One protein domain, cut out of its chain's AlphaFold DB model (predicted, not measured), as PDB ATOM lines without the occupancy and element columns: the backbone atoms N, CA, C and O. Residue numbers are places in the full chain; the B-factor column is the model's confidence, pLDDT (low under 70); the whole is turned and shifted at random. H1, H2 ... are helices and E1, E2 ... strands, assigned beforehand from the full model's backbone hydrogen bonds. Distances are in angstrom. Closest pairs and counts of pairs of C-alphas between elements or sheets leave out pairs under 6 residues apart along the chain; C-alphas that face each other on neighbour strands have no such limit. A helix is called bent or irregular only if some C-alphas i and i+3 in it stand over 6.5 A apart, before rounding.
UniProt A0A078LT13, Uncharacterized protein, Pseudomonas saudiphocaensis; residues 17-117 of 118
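Overview. This is residues 17 to 117 of the 118 residues of an uncharacterized protein of Pseudomonas saudiphocaensis (UniProt A0A078LT13). A twisted wall of four strands has one long helix, H1, packed over one face, and a long tail sticks out from this body with residues 106 to 117, ending in the short H2. Before it sticks out, the link after H1 pairs beside E1 with residues 90 to 91. The printed part has 101 residues, with four named strands and two named helices in the order E1 E2 E3 E4 H1 H2 along the chain; the sheet's order is E1 E2 E3 E4, all antiparallel, and the class of the domain is mixed, helices and strands. The whole is loose, with a radius of gyration of the C-alphas of 15.8 A and spans of 53 by 35 by 22 A.

Along the chain. Find C-alpha 17 at (235.772, 276.076, 389.455); from there E1, residues 17 to 24, runs 23.7 A. E2 is residues 29 to 35, E3 residues 46 to 53 over 23.4 A, and E4 residues 59 to 65. H1, residues 68 to 86, runs 27.0 A to C-alpha 86 at (246.237, 277.176, 367.843). H2 is residues 112 to 115.

Arrangement. E1 to E4 form a meander, each strand the antiparallel neighbour of the one before. Look for N 20 and O 32 at 2.9 A between E1 and E2, N 33 and O 51 at 2.8 A between E2 and E3, and N 50 and O 61 at 2.8 A between E3 and E4. H1 is on one face, making two layers, helix and sheet, at a height over the sheet of 7.3 A, over E3 and E4; its closest C-alphas to E4 are Thr 71 and Gly 65, 4.9 A. H1 is only just irregular, C-alphas 73 and 76 being 6.53 A apart, and 13 of its 15 O i to N i+4 pairs are within hydrogen-bond range; H2 is too short for such a pair. H2 is apart from H1.

Size, cuts and confidence. The C-alphas of Thr 26 and Ser 117 are the two farthest apart, 54.2 A. The printed part has no cut, and the link H1 to H2 is long. Look for pLDDT under 70 at residues 42 to 44, 96 to 100 and 106 to 117.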
ATOM      1  N   ILE A  17     235.357 275.221 388.327       98.00
ATOM      2  CA  ILE A  17     235.772 276.076 389.455       98.00
ATOM      3  C   ILE A  17     236.290 277.445 389.010       98.00
ATOM      4  O   ILE A  17     236.381 278.360 389.825       98.00
ATOM      5  N   ALA A  18     236.625 277.600 387.729       97.12
ATOM      6  CA  ALA A  18     237.010 278.875 387.141       97.12
ATOM      7  C   ALA A  18     236.689 278.893 385.644       97.12
ATOM      8  O   ALA A  18     236.750 277.861 384.977       97.12
ATOM      9  N   GLN A  19     236.384 280.077 385.119       96.50
ATOM     10  CA  GLN A  19     236.138 280.289 383.698       96.50
ATOM     11  C   GLN A  19     236.761 281.610 383.241       96.50
ATOM     12  O   GLN A  19     236.812 282.579 384.004       96.50
ATOM     13  N   ARG A  20     237.209 281.661 381.986       93.19
ATOM     14  CA  ARG A  20     237.630 282.885 381.302       93.19
ATOM     15  C   ARG A  20     237.089 282.898 379.880       93.19
ATOM     16  O   ARG A  20     237.172 281.886 379.196       93.19
ATOM     17  N   THR A  21     236.609 284.052 379.436       93.69
ATOM     18  CA  THR A  21     236.279 284.296 378.028       93.69
ATOM     19  C   THR A  21     237.346 285.199 377.419       93.69
ATOM     20  O   THR A  21     237.768 286.174 378.043       93.69
ATOM     21  N   LEU A  22     237.800 284.827 376.229       92.19
ATOM     22  CA  LEU A  22     238.685 285.584 375.355       92.19
ATOM     23  C   LEU A  22     237.927 285.910 374.071       92.19
ATOM     24  O   LEU A  22     236.968 285.217 373.734       92.19
ATOM     25  N   HIS A  23     238.397 286.905 373.333       90.88
ATOM     26  CA  HIS A  23     237.767 287.333 372.088       90.88
ATOM     27  C   HIS A  23     238.732 287.186 370.915       90.88
ATOM     28  O   HIS A  23     239.908 287.525 371.035       90.88
ATOM     29  N   THR A  24     238.250 286.686 369.782       89.12
ATOM     30  CA  THR A  24     239.010 286.658 368.528       89.12
ATOM     31  C   THR A  24     238.995 288.038 367.869       89.12
ATOM     32  O   THR A  24     238.076 288.831 368.083       89.12
ATOM     33  N   GLU A  25     239.950 288.315 366.974       84.88
ATOM     34  CA  GLU A  25     239.937 289.546 366.156       84.88
ATOM     35  C   GLU A  25     238.657 289.684 365.303       84.88
ATOM     36  O   GLU A  25     238.238 290.787 364.956       84.88
ATOM     37  N   THR A  26     238.008 288.564 364.972       87.19
ATOM     38  CA  THR A  26     236.754 288.524 364.205       87.19
ATOM     39  C   THR A  26     235.499 288.735 365.059       87.19
ATOM     40  O   THR A  26     234.394 288.725 364.515       87.19
ATOM     41  N   GLY A  27     235.649 288.945 366.373       86.50
ATOM     42  CA  GLY A  27     234.545 289.171 367.311       86.50
ATOM     43  C   GLY A  27     233.852 287.895 367.800       86.50
ATOM     44  O   GLY A  27     232.718 287.964 368.267       86.50
ATOM     45  N   GLY A  28     234.494 286.734 367.655       91.50
ATOM     46  CA  GLY A  28     234.048 285.472 368.243       91.50
ATOM     47  C   GLY A  28     234.550 285.302 369.676       91.50
ATOM     48  O   GLY A  28     235.559 285.889 370.058       91.50
ATOM     49  N   ASP A  29     233.874 284.457 370.449       94.38
ATOM     50  CA  ASP A  29     234.245 284.171 371.836       94.38
ATOM     51  C   ASP A  29     234.937 282.814 371.952       94.38
ATOM     52  O   ASP A  29     234.433 281.805 371.457       94.38
ATOM     53  N   VAL A  30     236.055 282.779 372.680       94.00
ATOM     54  CA  VAL A  30     236.743 281.560 373.112       94.00
ATOM     55  C   VAL A  30     236.584 281.423 374.620       94.00
ATOM     56  O   VAL A  30     237.075 282.250 375.386       94.00
ATOM     57  N   THR A  31     235.891 280.377 375.064       96.44
ATOM     58  CA  THR A  31     235.620 280.133 376.487       96.44
ATOM     59  C   THR A  31     236.530 279.038 377.018       96.44
ATOM     60  O   THR A  31     236.585 277.945 376.464       96.44
ATOM     61  N   ILE A  32     237.223 279.324 378.115       96.75
ATOM     62  CA  ILE A  32     238.083 278.392 378.834       96.75
ATOM     63  C   ILE A  32     237.438 278.077 380.175       96.75
ATOM     64  O   ILE A  32     237.266 278.975 380.997       96.75
ATOM     65  N   SER A  33     237.155 276.804 380.415       98.38
ATOM     66  CA  SER A  33     236.600 276.288 381.667       98.38
ATOM     67  C   SER A  33     237.617 275.385 382.354       98.38
ATOM     68  O   SER A  33     238.117 274.441 381.747       98.38
ATOM     69  N   ILE A  34     237.915 275.656 383.624       98.31
ATOM     70  CA  ILE A  34     238.808 274.852 384.465       98.31
ATOM     71  C   ILE A  34     237.950 274.048 385.435       98.31
ATOM     72  O   ILE A  34     237.188 274.609 386.228       98.31
ATOM     73  N   GLY A  35     238.079 272.728 385.363       98.31
ATOM     74  CA  GLY A  35     237.432 271.796 386.269       98.31
ATOM     75  C   GLY A  35     238.150 271.694 387.610       98.31
ATOM     76  O   GLY A  35     239.333 272.006 387.745       98.31
ATOM     77  N   GLN A  36     237.424 271.238 388.622       97.88
ATOM     78  CA  GLN A  36     237.979 270.926 389.928       97.88
ATOM     79  C   GLN A  36     239.063 269.848 389.777       97.88
ATOM     80  O   GLN A  36     238.802 268.835 389.120       97.88
ATOM     81  N   PRO A  37     240.247 270.008 390.397       96.94
ATOM     82  CA  PRO A  37     241.223 268.937 390.463       96.94
ATOM     83  C   PRO A  37     240.617 267.669 391.068       96.94
ATOM     84  O   PRO A  37     239.913 267.718 392.082       96.94
ATOM     85  N   VAL A  38     240.902 266.533 390.443       95.00
ATOM     86  CA  VAL A  38     240.424 265.216 390.857       95.00
ATOM     87  C   VAL A  38     241.591 264.261 391.025       95.00
ATOM     88  O   VAL A  38     242.576 264.310 390.288       95.00
ATOM     89  N   HIS A  39     241.463 263.374 392.001       93.25
ATOM     90  CA  HIS A  39     242.360 262.242 392.186       93.25
ATOM     91  C   HIS A  39     241.959 261.124 391.212       93.25
ATOM     92  O   HIS A  39     240.763 260.867 391.049       93.25
ATOM     93  N   ILE A  40     242.922 260.519 390.508       87.62
ATOM     94  CA  ILE A  40     242.641 259.677 389.325       87.62
ATOM     95  C   ILE A  40     243.169 258.236 389.398       87.62
ATOM     96  O   ILE A  40     243.099 257.523 388.398       87.62
ATOM     97  N   GLY A  41     243.681 257.780 390.541       76.56
ATOM     98  CA  GLY A  41     244.236 256.430 390.656       76.56
ATOM     99  C   GLY A  41     244.643 256.052 392.072       76.56
ATOM    100  O   GLY A  41     244.365 256.765 393.021       76.56
ATOM    101  N   ASP A  42     245.308 254.916 392.223       64.44
ATOM    102  CA  ASP A  42     245.783 254.358 393.496       64.44
ATOM    103  C   ASP A  42     247.115 254.963 393.991       64.44
ATOM    104  O   ASP A  42     247.582 254.631 395.082       64.44
ATOM    105  N   GLY A  43     247.706 255.881 393.217       67.12
ATOM    106  CA  GLY A  43     248.934 256.608 393.539       67.12
ATOM    107  C   GLY A  43     248.728 258.085 393.910       67.12
ATOM    108  O   GLY A  43     247.696 258.500 394.438       67.12
ATOM    109  N   TRP A  44     249.743 258.899 393.615       63.94
ATOM    110  CA  TRP A  44     249.782 260.341 393.906       63.94
ATOM    111  C   TRP A  44     249.263 261.207 392.753       63.94
ATOM    112  O   TRP A  44     249.430 262.421 392.772       63.94
ATOM    113  N   ASP A  45     248.651 260.604 391.737       83.62
ATOM    114  CA  ASP A  45     248.299 261.335 390.530       83.62
ATOM    115  C   ASP A  45     246.983 262.089 390.720       83.62
ATOM    116  O   ASP A  45     245.900 261.519 390.893       83.62
ATOM    117  N   TRP A  46     247.099 263.410 390.678       93.81
ATOM    118  CA  TRP A  46     245.985 264.326 390.522       93.81
ATOM    119  C   TRP A  46     245.926 264.804 389.082       93.81
ATOM    120  O   TRP A  46     246.949 264.934 388.410       93.81
ATOM    121  N   ALA A  47     244.723 265.120 388.620       94.69
ATOM    122  CA  ALA A  47     244.504 265.785 387.350       94.69
ATOM    123  C   ALA A  47     243.615 267.011 387.526       94.69
ATOM    124  O   ALA A  47     242.581 266.946 388.185       94.69
ATOM    125  N   CYS A  48     243.973 268.109 386.865       97.00
ATOM    126  CA  CYS A  48     243.094 269.260 386.686       97.00
ATOM    127  C   CYS A  48     242.615 269.286 385.224       97.00
ATOM    128  O   CYS A  48     243.428 269.561 384.329       97.00
ATOM    129  N   PRO A  49     241.349 268.915 384.948       97.44
ATOM    130  CA  PRO A  49     240.794 268.943 383.604       97.44
ATOM    131  C   PRO A  49     240.406 270.369 383.203       97.44
ATOM    132  O   PRO A  49     240.007 271.181 384.034       97.44
ATOM    133  N   TYR A  50     240.484 270.674 381.915       98.00
ATOM    134  CA  TYR A  50     239.995 271.929 381.357       98.00
ATOM    135  C   TYR A  50     239.432 271.724 379.952       98.00
ATOM    136  O   TYR A  50     239.728 270.736 379.272       98.00
ATOM    137  N   LEU A  51     238.608 272.675 379.528       98.06
ATOM    138  CA  LEU A  51     237.963 272.703 378.225       98.06
ATOM    139  C   LEU A  51     238.133 274.090 377.601       98.06
ATOM    140  O   LEU A  51     237.931 275.093 378.282       98.06
ATOM    141  N   ILE A  52     238.496 274.134 376.322       96.25
ATOM    142  CA  ILE A  52     238.556 275.348 375.504       96.25
ATOM    143  C   ILE A  52     237.545 275.194 374.367       96.25
ATOM    144  O   ILE A  52     237.654 274.274 373.556       96.25
ATOM    145  N   GLU A  53     236.575 276.096 374.306       96.94
ATOM    146  CA  GLU A  53     235.493 276.127 373.317       96.94
ATOM    147  C   GLU A  53     235.540 277.431 372.522       96.94
ATOM    148  O   GLU A  53     236.146 278.403 372.964       96.94
ATOM    149  N   GLY A  54     234.898 277.465 371.351       93.56
ATOM    150  CA  GLY A  54     234.894 278.644 370.471       93.56
ATOM    151  C   GLY A  54     236.039 278.694 369.454       93.56
ATOM    152  O   GLY A  54     236.064 279.564 368.591       93.56
ATOM    153  N   LEU A  55     236.954 277.722 369.507       90.25
ATOM    154  CA  LEU A  55     237.927 277.440 368.447       90.25
ATOM    155  C   LEU A  55     237.305 276.555 367.352       90.25
ATOM    156  O   LEU A  55     236.252 275.950 367.558       90.25
ATOM    157  N   GLN A  56     237.998 276.392 366.216       89.50
ATOM    158  CA  GLN A  56     237.563 275.480 365.145       89.50
ATOM    159  C   GLN A  56     237.336 274.045 365.652       89.50
ATOM    160  O   GLN A  56     236.424 273.360 365.191       89.50
ATOM    161  N   THR A  57     238.169 273.580 366.588       91.38
ATOM    162  CA  THR A  57     237.997 272.298 367.284       91.38
ATOM    163  C   THR A  57     238.088 272.535 368.791       91.38
ATOM    164  O   THR A  57     239.111 273.057 369.238       91.38
ATOM    165  N   PRO A  58     237.068 272.156 369.584       94.25
ATOM    166  CA  PRO A  58     237.144 272.236 371.037       94.25
ATOM    167  C   PRO A  58     238.288 271.385 371.591       94.25
ATOM    168  O   PRO A  58     238.527 270.268 371.127       94.25
ATOM    169  N   ILE A  59     238.978 271.894 372.608       94.81
ATOM    170  CA  ILE A  59     240.111 271.213 373.240       94.81
ATOM    171  C   ILE A  59     239.706 270.814 374.650       94.81
ATOM    172  O   ILE A  59     239.648 271.657 375.540       94.81
ATOM    173  N   GLN A  60     239.474 269.522 374.870       96.25
ATOM    174  CA  GLN A  60     239.366 268.950 376.209       96.25
ATOM    175  C   GLN A  60     240.705 268.318 376.590       96.25
ATOM    176  O   GLN A  60     241.190 267.412 375.911       96.25
ATOM    177  N   HIS A  61     241.308 268.781 377.680       95.50
ATOM    178  CA  HIS A  61     242.603 268.286 378.137       95.50
ATOM    179  C   HIS A  61     242.664 268.271 379.667       95.50
ATOM    180  O   HIS A  61     241.722 268.637 380.364       95.50
ATOM    181  N   ARG A  62     243.784 267.796 380.203       94.38
ATOM    182  CA  ARG A  62     244.096 267.811 381.632       94.38
ATOM    183  C   ARG A  62     245.579 268.008 381.883       94.38
ATOM    184  O   ARG A  62     246.391 267.678 381.021       94.38
ATOM    185  N   VAL A  63     245.928 268.491 383.062       94.31
ATOM    186  CA  VAL A  63     247.314 268.513 383.538       94.31
ATOM    187  C   VAL A  63     247.448 267.640 384.776       94.31
ATOM    188  O   VAL A  63     246.549 267.649 385.616       94.31
ATOM    189  N   PHE A  64     248.539 266.879 384.867       92.25
ATOM    190  CA  PHE A  64     248.836 266.035 386.023       92.25
ATOM    191  C   PHE A  64     249.786 266.723 387.002       92.25
ATOM    192  O   PHE A  64     250.537 267.624 386.627       92.25
ATOM    193  N   GLY A  65     249.745 266.281 388.252       90.94
ATOM    194  CA  GLY A  65     250.596 266.753 389.333       90.94
ATOM    195  C   GLY A  65     250.443 265.872 390.567       90.94
ATOM    196  O   GLY A  65     249.554 265.023 390.626       90.94
ATOM    197  N   ILE A  66     251.321 266.087 391.539       91.56
ATOM    198  CA  ILE A  66     251.422 265.309 392.783       91.56
ATOM    199  C   ILE A  66     250.215 265.568 393.700       91.56
ATOM    200  O   ILE A  66     249.829 264.719 394.500       91.56
ATOM    201  N   ASP A  67     249.614 266.757 393.598       92.69
ATOM    202  CA  ASP A  67     248.434 267.142 394.362       92.69
ATOM    203  C   ASP A  67     247.506 268.105 393.592       92.69
ATOM    204  O   ASP A  67     247.773 268.558 392.467       92.69
ATOM    205  N   ALA A  68     246.370 268.422 394.218       94.50
ATOM    206  CA  ALA A  68     245.384 269.363 393.695       94.50
ATOM    207  C   ALA A  68     245.946 270.782 393.492       94.50
ATOM    208  O   ALA A  68     245.527 271.488 392.575       94.50
ATOM    209  N   LEU A  69     246.876 271.217 394.348       94.62
ATOM    210  CA  LEU A  69     247.437 272.563 394.295       94.62
ATOM    211  C   LEU A  69     248.367 272.705 393.091       94.62
ATOM    212  O   LEU A  69     248.215 273.635 392.300       94.62
ATOM    213  N   GLN A  70     249.294 271.765 392.927       92.31
ATOM    214  CA  GLN A  70     250.252 271.760 391.835       92.31
ATOM    215  C   GLN A  70     249.534 271.666 390.486       92.31
ATOM    216  O   GLN A  70     249.841 272.428 389.573       92.31
ATOM    217  N   THR A  71     248.539 270.781 390.355       94.31
ATOM    218  CA  THR A  71     247.750 270.677 389.115       94.31
ATOM    219  C   THR A  71     247.019 271.975 388.783       94.31
ATOM    220  O   THR A  71     247.024 272.401 387.629       94.31
ATOM    221  N   LEU A  72     246.445 272.651 389.782       94.75
ATOM    222  CA  LEU A  72     245.788 273.943 389.589       94.75
ATOM    223  C   LEU A  72     246.774 275.055 389.202       94.75
ATOM    224  O   LEU A  72     246.450 275.899 388.373       94.75
ATOM    225  N   GLN A  73     247.991 275.053 389.745       92.81
ATOM    226  CA  GLN A  73     249.044 275.992 389.343       92.81
ATOM    227  C   GLN A  73     249.516 275.736 387.903       92.81
ATOM    228  O   GLN A  73     249.686 276.672 387.121       92.81
ATOM    229  N   LEU A  74     249.682 274.466 387.525       93.38
ATOM    230  CA  LEU A  74     250.150 274.059 386.198       93.38
ATOM    231  C   LEU A  74     249.106 274.274 385.091       93.38
ATOM    232  O   LEU A  74     249.484 274.424 383.925       93.38
ATOM    233  N   VAL A  75     247.808 274.315 385.417       94.94
ATOM    234  CA  VAL A  75     246.740 274.381 384.403       94.94
ATOM    235  C   VAL A  75     246.849 275.626 383.524       94.94
ATOM    236  O   VAL A  75     246.662 275.535 382.314       94.94
ATOM    237  N   SER A  76     247.244 276.766 384.103       92.69
ATOM    238  CA  SER A  76     247.404 278.023 383.360       92.69
ATOM    239  C   SER A  76     248.493 277.918 382.291       92.69
ATOM    240  O   SER A  76     248.312 278.405 381.178       92.69
ATOM    241  N   VAL A  77     249.594 277.227 382.602       92.00
ATOM    242  CA  VAL A  77     250.692 276.994 381.652       92.00
ATOM    243  C   VAL A  77     250.241 276.068 380.529       92.00
ATOM    244  O   VAL A  77     250.520 276.342 379.366       92.00
ATOM    245  N   SER A  78     249.504 275.004 380.863       93.81
ATOM    246  CA  SER A  78     248.984 274.073 379.858       93.81
ATOM    247  C   SER A  78     247.980 274.740 378.916       93.81
ATOM    248  O   SER A  78     248.079 274.556 377.707       93.81
ATOM    249  N   ILE A  79     247.047 275.540 379.442       93.94
ATOM    250  CA  ILE A  79     246.081 276.291 378.627       93.94
ATOM    251  C   ILE A  79     246.812 277.237 377.680       93.94
ATOM    252  O   ILE A  79     246.521 277.248 376.486       93.94
ATOM    253  N   ARG A  80     247.785 277.995 378.195       91.19
ATOM    254  CA  ARG A  80     248.584 278.907 377.377       91.19
ATOM    255  C   ARG A  80     249.285 278.177 376.231       91.19
ATOM    256  O   ARG A  80     249.150 278.606 375.093       91.19
ATOM    257  N   ASP A  81     249.964 277.066 376.516       90.44
ATOM    258  CA  ASP A  81     250.629 276.239 375.499       90.44
ATOM    259  C   ASP A  81     249.652 275.780 374.401       90.44
ATOM    260  O   ASP A  81     249.963 275.854 373.212       90.44
ATOM    261  N   LYS A  82     248.428 275.377 374.772       92.06
ATOM    262  CA  LYS A  82     247.395 275.004 373.794       92.06
ATOM    263  C   LYS A  82     246.909 276.176 372.955       92.06
ATOM    264  O   LYS A  82     246.790 276.015 371.746       92.06
ATOM    265  N   LEU A  83     246.666 277.337 373.558       90.12
ATOM    266  CA  LEU A  83     246.249 278.530 372.818       90.12
ATOM    267  C   LEU A  83     247.348 279.010 371.855       90.12
ATOM    268  O   LEU A  83     247.052 279.325 370.705       90.12
ATOM    269  N   GLU A  84     248.616 278.981 372.276       86.94
ATOM    270  CA  GLU A  84     249.762 279.327 371.422       86.94
ATOM    271  C   GLU A  84     249.898 278.366 370.226       86.94
ATOM    272  O   GLU A  84     250.183 278.804 369.110       86.94
ATOM    273  N   GLN A  85     249.625 277.070 370.417       87.69
ATOM    274  CA  GLN A  85     249.613 276.074 369.334       87.69
ATOM    275  C   GLN A  85     248.468 276.276 368.332       87.69
ATOM    276  O   GLN A  85     248.603 275.879 367.174       87.69
ATOM    277  N   CYS A  86     247.349 276.877 368.747       84.19
ATOM    278  CA  CYS A  86     246.237 277.176 367.843       84.19
ATOM    279  C   CYS A  86     246.546 278.330 366.883       84.19
ATOM    280  O   CYS A  86     245.925 278.408 365.828       84.19
ATOM    281  N   GLY A  87     247.492 279.212 367.228       80.19
ATOM    282  CA  GLY A  87     247.904 280.337 366.382       80.19
ATOM    283  C   GLY A  87     246.845 281.432 366.197       80.19
ATOM    284  O   GLY A  87     247.075 282.368 365.432       80.19
ATOM    285  N   GLU A  88     245.709 281.330 366.889       80.94
ATOM    286  CA  GLU A  88     244.660 282.348 366.908       80.94
ATOM    287  C   GLU A  88     245.106 283.561 367.727       80.94
ATOM    288  O   GLU A  88     245.704 283.429 368.798       80.94
ATOM    289  N   ARG A  89     244.787 284.762 367.239       84.25
ATOM    290  CA  ARG A  89     244.985 285.995 368.003       84.25
ATOM    291  C   ARG A  89     243.785 286.224 368.908       84.25
ATOM    292  O   ARG A  89     242.658 286.358 368.429       84.25
ATOM    293  N   LEU A  90     244.049 286.229 370.210       87.44
ATOM    294  CA  LEU A  90     243.035 286.275 371.252       87.44
ATOM    295  C   LEU A  90     243.286 287.446 372.189       87.44
ATOM    296  O   LEU A  90     244.398 287.622 372.687       87.44
ATOM    297  N   ASN A  91     242.219 288.172 372.487       87.38
ATOM    298  CA  ASN A  91     242.238 289.355 373.327       87.38
ATOM    299  C   ASN A  91     241.510 289.091 374.637       87.38
ATOM    300  O   ASN A  91     240.523 288.351 374.701       87.38
ATOM    301  N   TRP A  92     242.000 289.724 375.695       86.25
ATOM    302  CA  TRP A  92     241.378 289.695 377.010       86.25
ATOM    303  C   TRP A  92     241.325 291.118 377.551       86.25
ATOM    304  O   TRP A  92     242.359 291.775 377.621       86.25
ATOM    305  N   LEU A  93     240.130 291.580 377.938       82.75
ATOM    306  CA  LEU A  93     239.891 292.956 378.399       82.75
ATOM    307  C   LEU A  93     240.305 294.026 377.368       82.75
ATOM    308  O   LEU A  93     240.916 295.026 377.734       82.75
ATOM    309  N   ASP A  94     239.974 293.798 376.091       75.38
ATOM    310  CA  ASP A  94     240.271 294.700 374.962       75.38
ATOM    311  C   ASP A  94     241.764 295.014 374.754       75.38
ATOM    312  O   ASP A  94     242.116 295.979 374.077       75.38
ATOM    313  N   ASP A  95     242.643 294.188 375.321       72.75
ATOM    314  CA  ASP A  95     244.089 294.315 375.208       72.75
ATOM    315  C   ASP A  95     244.668 293.084 374.491       72.75
ATOM    316  O   ASP A  95     244.266 291.935 374.744       72.75
ATOM    317  N   ASP A  96     245.611 293.349 373.585       64.00
ATOM    318  CA  ASP A  96     246.278 292.366 372.730       64.00
ATOM    319  C   ASP A  96     247.348 291.624 373.551       64.00
ATOM    320  O   ASP A  96     248.562 291.737 373.344       64.00
ATOM    321  N   TYR A  97     246.910 290.838 374.534       63.12
ATOM    322  CA  TYR A  97     247.805 289.932 375.238       63.12
ATOM    323  C   TYR A  97     248.082 288.726 374.351       63.12
ATOM    324  O   TYR A  97     247.293 287.790 374.295       63.12
ATOM    325  N   TRP A  98     249.280 288.662 373.770       57.16
ATOM    326  CA  TRP A  98     249.762 287.449 373.095       57.16
ATOM    327  C   TRP A  98     249.757 286.195 374.003       57.16
ATOM    328  O   TRP A  98     249.833 285.078 373.505       57.16
ATOM    329  N   GLN A  99     249.642 286.369 375.331       59.38
ATOM    330  CA  GLN A  99     249.491 285.301 376.334       59.38
ATOM    331  C   GLN A  99     248.048 285.110 376.843       59.38
ATOM    332  O   GLN A  99     247.833 284.360 377.800       59.38
ATOM    333  N   ALA A 100     247.064 285.823 376.284       64.38
ATOM    334  CA  ALA A 100     245.644 285.733 376.636       64.38
ATOM    335  C   ALA A 100     245.337 285.793 378.155       64.38
ATOM    336  O   ALA A 100     244.416 285.148 378.667       64.38
ATOM    337  N   GLY A 101     246.158 286.529 378.913       71.75
ATOM    338  CA  GLY A 101     246.028 286.668 380.365       71.75
ATOM    339  C   GLY A 101     246.350 285.410 381.186       71.75
ATOM    340  O   GLY A 101     246.083 285.397 382.392       71.75
ATOM    341  N   PHE A 102     246.876 284.332 380.593       85.06
ATOM    342  CA  PHE A 102     247.339 283.154 381.336       85.06
ATOM    343  C   PHE A 102     248.825 283.300 381.688       85.06
ATOM    344  O   PHE A 102     249.664 283.370 380.788       85.06
ATOM    345  N   PRO A 103     249.179 283.374 382.983       77.25
ATOM    346  CA  PRO A 103     250.544 283.674 383.389       77.25
ATOM    347  C   PRO A 103     251.494 282.502 383.123       77.25
ATOM    348  O   PRO A 103     251.118 281.330 383.208       77.25
ATOM    349  N   MET A 104     252.768 282.823 382.889       75.06
ATOM    350  CA  MET A 104     253.844 281.855 383.113       75.06
ATOM    351  C   MET A 104     253.904 281.511 384.599       75.06
ATOM    352  O   MET A 104     253.709 282.388 385.444       75.06
ATOM    353  N   LEU A 105     254.267 280.272 384.929       73.75
ATOM    354  CA  LEU A 105     254.750 280.007 386.278       73.75
ATOM    355  C   LEU A 105     256.058 280.769 386.467       73.75
ATOM    356  O   LEU A 105     257.049 280.507 385.783       73.75
ATOM    357  N   LEU A 106     256.047 281.733 387.386       69.88
ATOM    358  CA  LEU A 106     257.268 282.381 387.829       69.88
ATOM    359  C   LEU A 106     258.128 281.305 388.496       69.88
ATOM    360  O   LEU A 106     257.751 280.766 389.535       69.88
ATOM    361  N   GLN A 107     259.280 280.987 387.906       60.38
ATOM    362  CA  GLN A 107     260.295 280.180 388.576       60.38
ATOM    363  C   GLN A 107     260.954 281.030 389.667       60.38
ATOM    364  O   GLN A 107     262.095 281.461 389.525       60.38
ATOM    365  N   SER A 108     260.247 281.307 390.762       54.91
ATOM    366  CA  SER A 108     260.945 281.599 392.007       54.91
ATOM    367  C   SER A 108     261.324 280.247 392.590       54.91
ATOM    368  O   SER A 108     260.513 279.595 393.247       54.91
ATOM    369  N   TYR A 109     262.552 279.797 392.332       54.47
ATOM    370  CA  TYR A 109     263.180 278.924 393.317       54.47
ATOM    371  C   TYR A 109     263.068 279.683 394.636       54.47
ATOM    372  O   TYR A 109     263.450 280.856 394.684       54.47
ATOM    373  N   GLY A 110     262.433 279.072 395.640       55.97
ATOM    374  CA  GLY A 110     262.417 279.631 396.985       55.97
ATOM    375  C   GLY A 110     263.834 280.078 397.302       55.97
ATOM    376  O   GLY A 110     264.791 279.350 397.024       55.97
ATOM    377  N   ASP A 111     263.981 281.324 397.737       52.00
ATOM    378  CA  ASP A 111     265.294 281.855 398.047       52.00
ATOM    379  C   ASP A 111     265.855 280.964 399.154       52.00
ATOM    380  O   ASP A 111     265.325 280.948 400.266       52.00
ATOM    381  N   ARG A 112     266.854 280.134 398.835       55.81
ATOM    382  CA  ARG A 112     267.345 279.066 399.724       55.81
ATOM    383  C   ARG A 112     267.751 279.611 401.100       55.81
ATOM    384  O   ARG A 112     267.712 278.901 402.099       55.81
ATOM    385  N   GLN A 113     268.078 280.900 401.155       56.12
ATOM    386  CA  GLN A 113     268.378 281.634 402.380       56.12
ATOM    387  C   GLN A 113     267.199 281.709 403.371       56.12
ATOM    388  O   GLN A 113     267.435 281.797 404.572       56.12
ATOM    389  N   ILE A 114     265.944 281.645 402.913       57.66
ATOM    390  CA  ILE A 114     264.758 281.647 403.787       57.66
ATOM    391  C   ILE A 114     264.572 280.277 404.458       57.66
ATOM    392  O   ILE A 114     264.192 280.214 405.623       57.66
ATOM    393  N   GLU A 115     264.890 279.184 403.761       52.69
ATOM    394  CA  GLU A 115     264.724 277.814 404.274       52.69
ATOM    395  C   GLU A 115     265.774 277.436 405.329       52.69
ATOM    396  O   GLU A 115     265.477 276.682 406.249       52.69
ATOM    397  N   GLU A 116     266.984 277.993 405.240       53.16
ATOM    398  CA  GLU A 116     268.078 277.749 406.197       53.16
ATOM    399  C   GLU A 116     267.977 278.625 407.470       53.16
ATOM    400  O   GLU A 116     268.813 278.517 408.367       53.16
ATOM    401  N   SER A 117     266.952 279.484 407.557       52.41
ATOM    402  CA  SER A 117     266.721 280.428 408.664       52.41
ATOM    403  C   SER A 117     265.640 279.982 409.669       52.41
ATOM    404  O   SER A 117     265.341 280.741 410.595       52.41
TER     405      SER A 117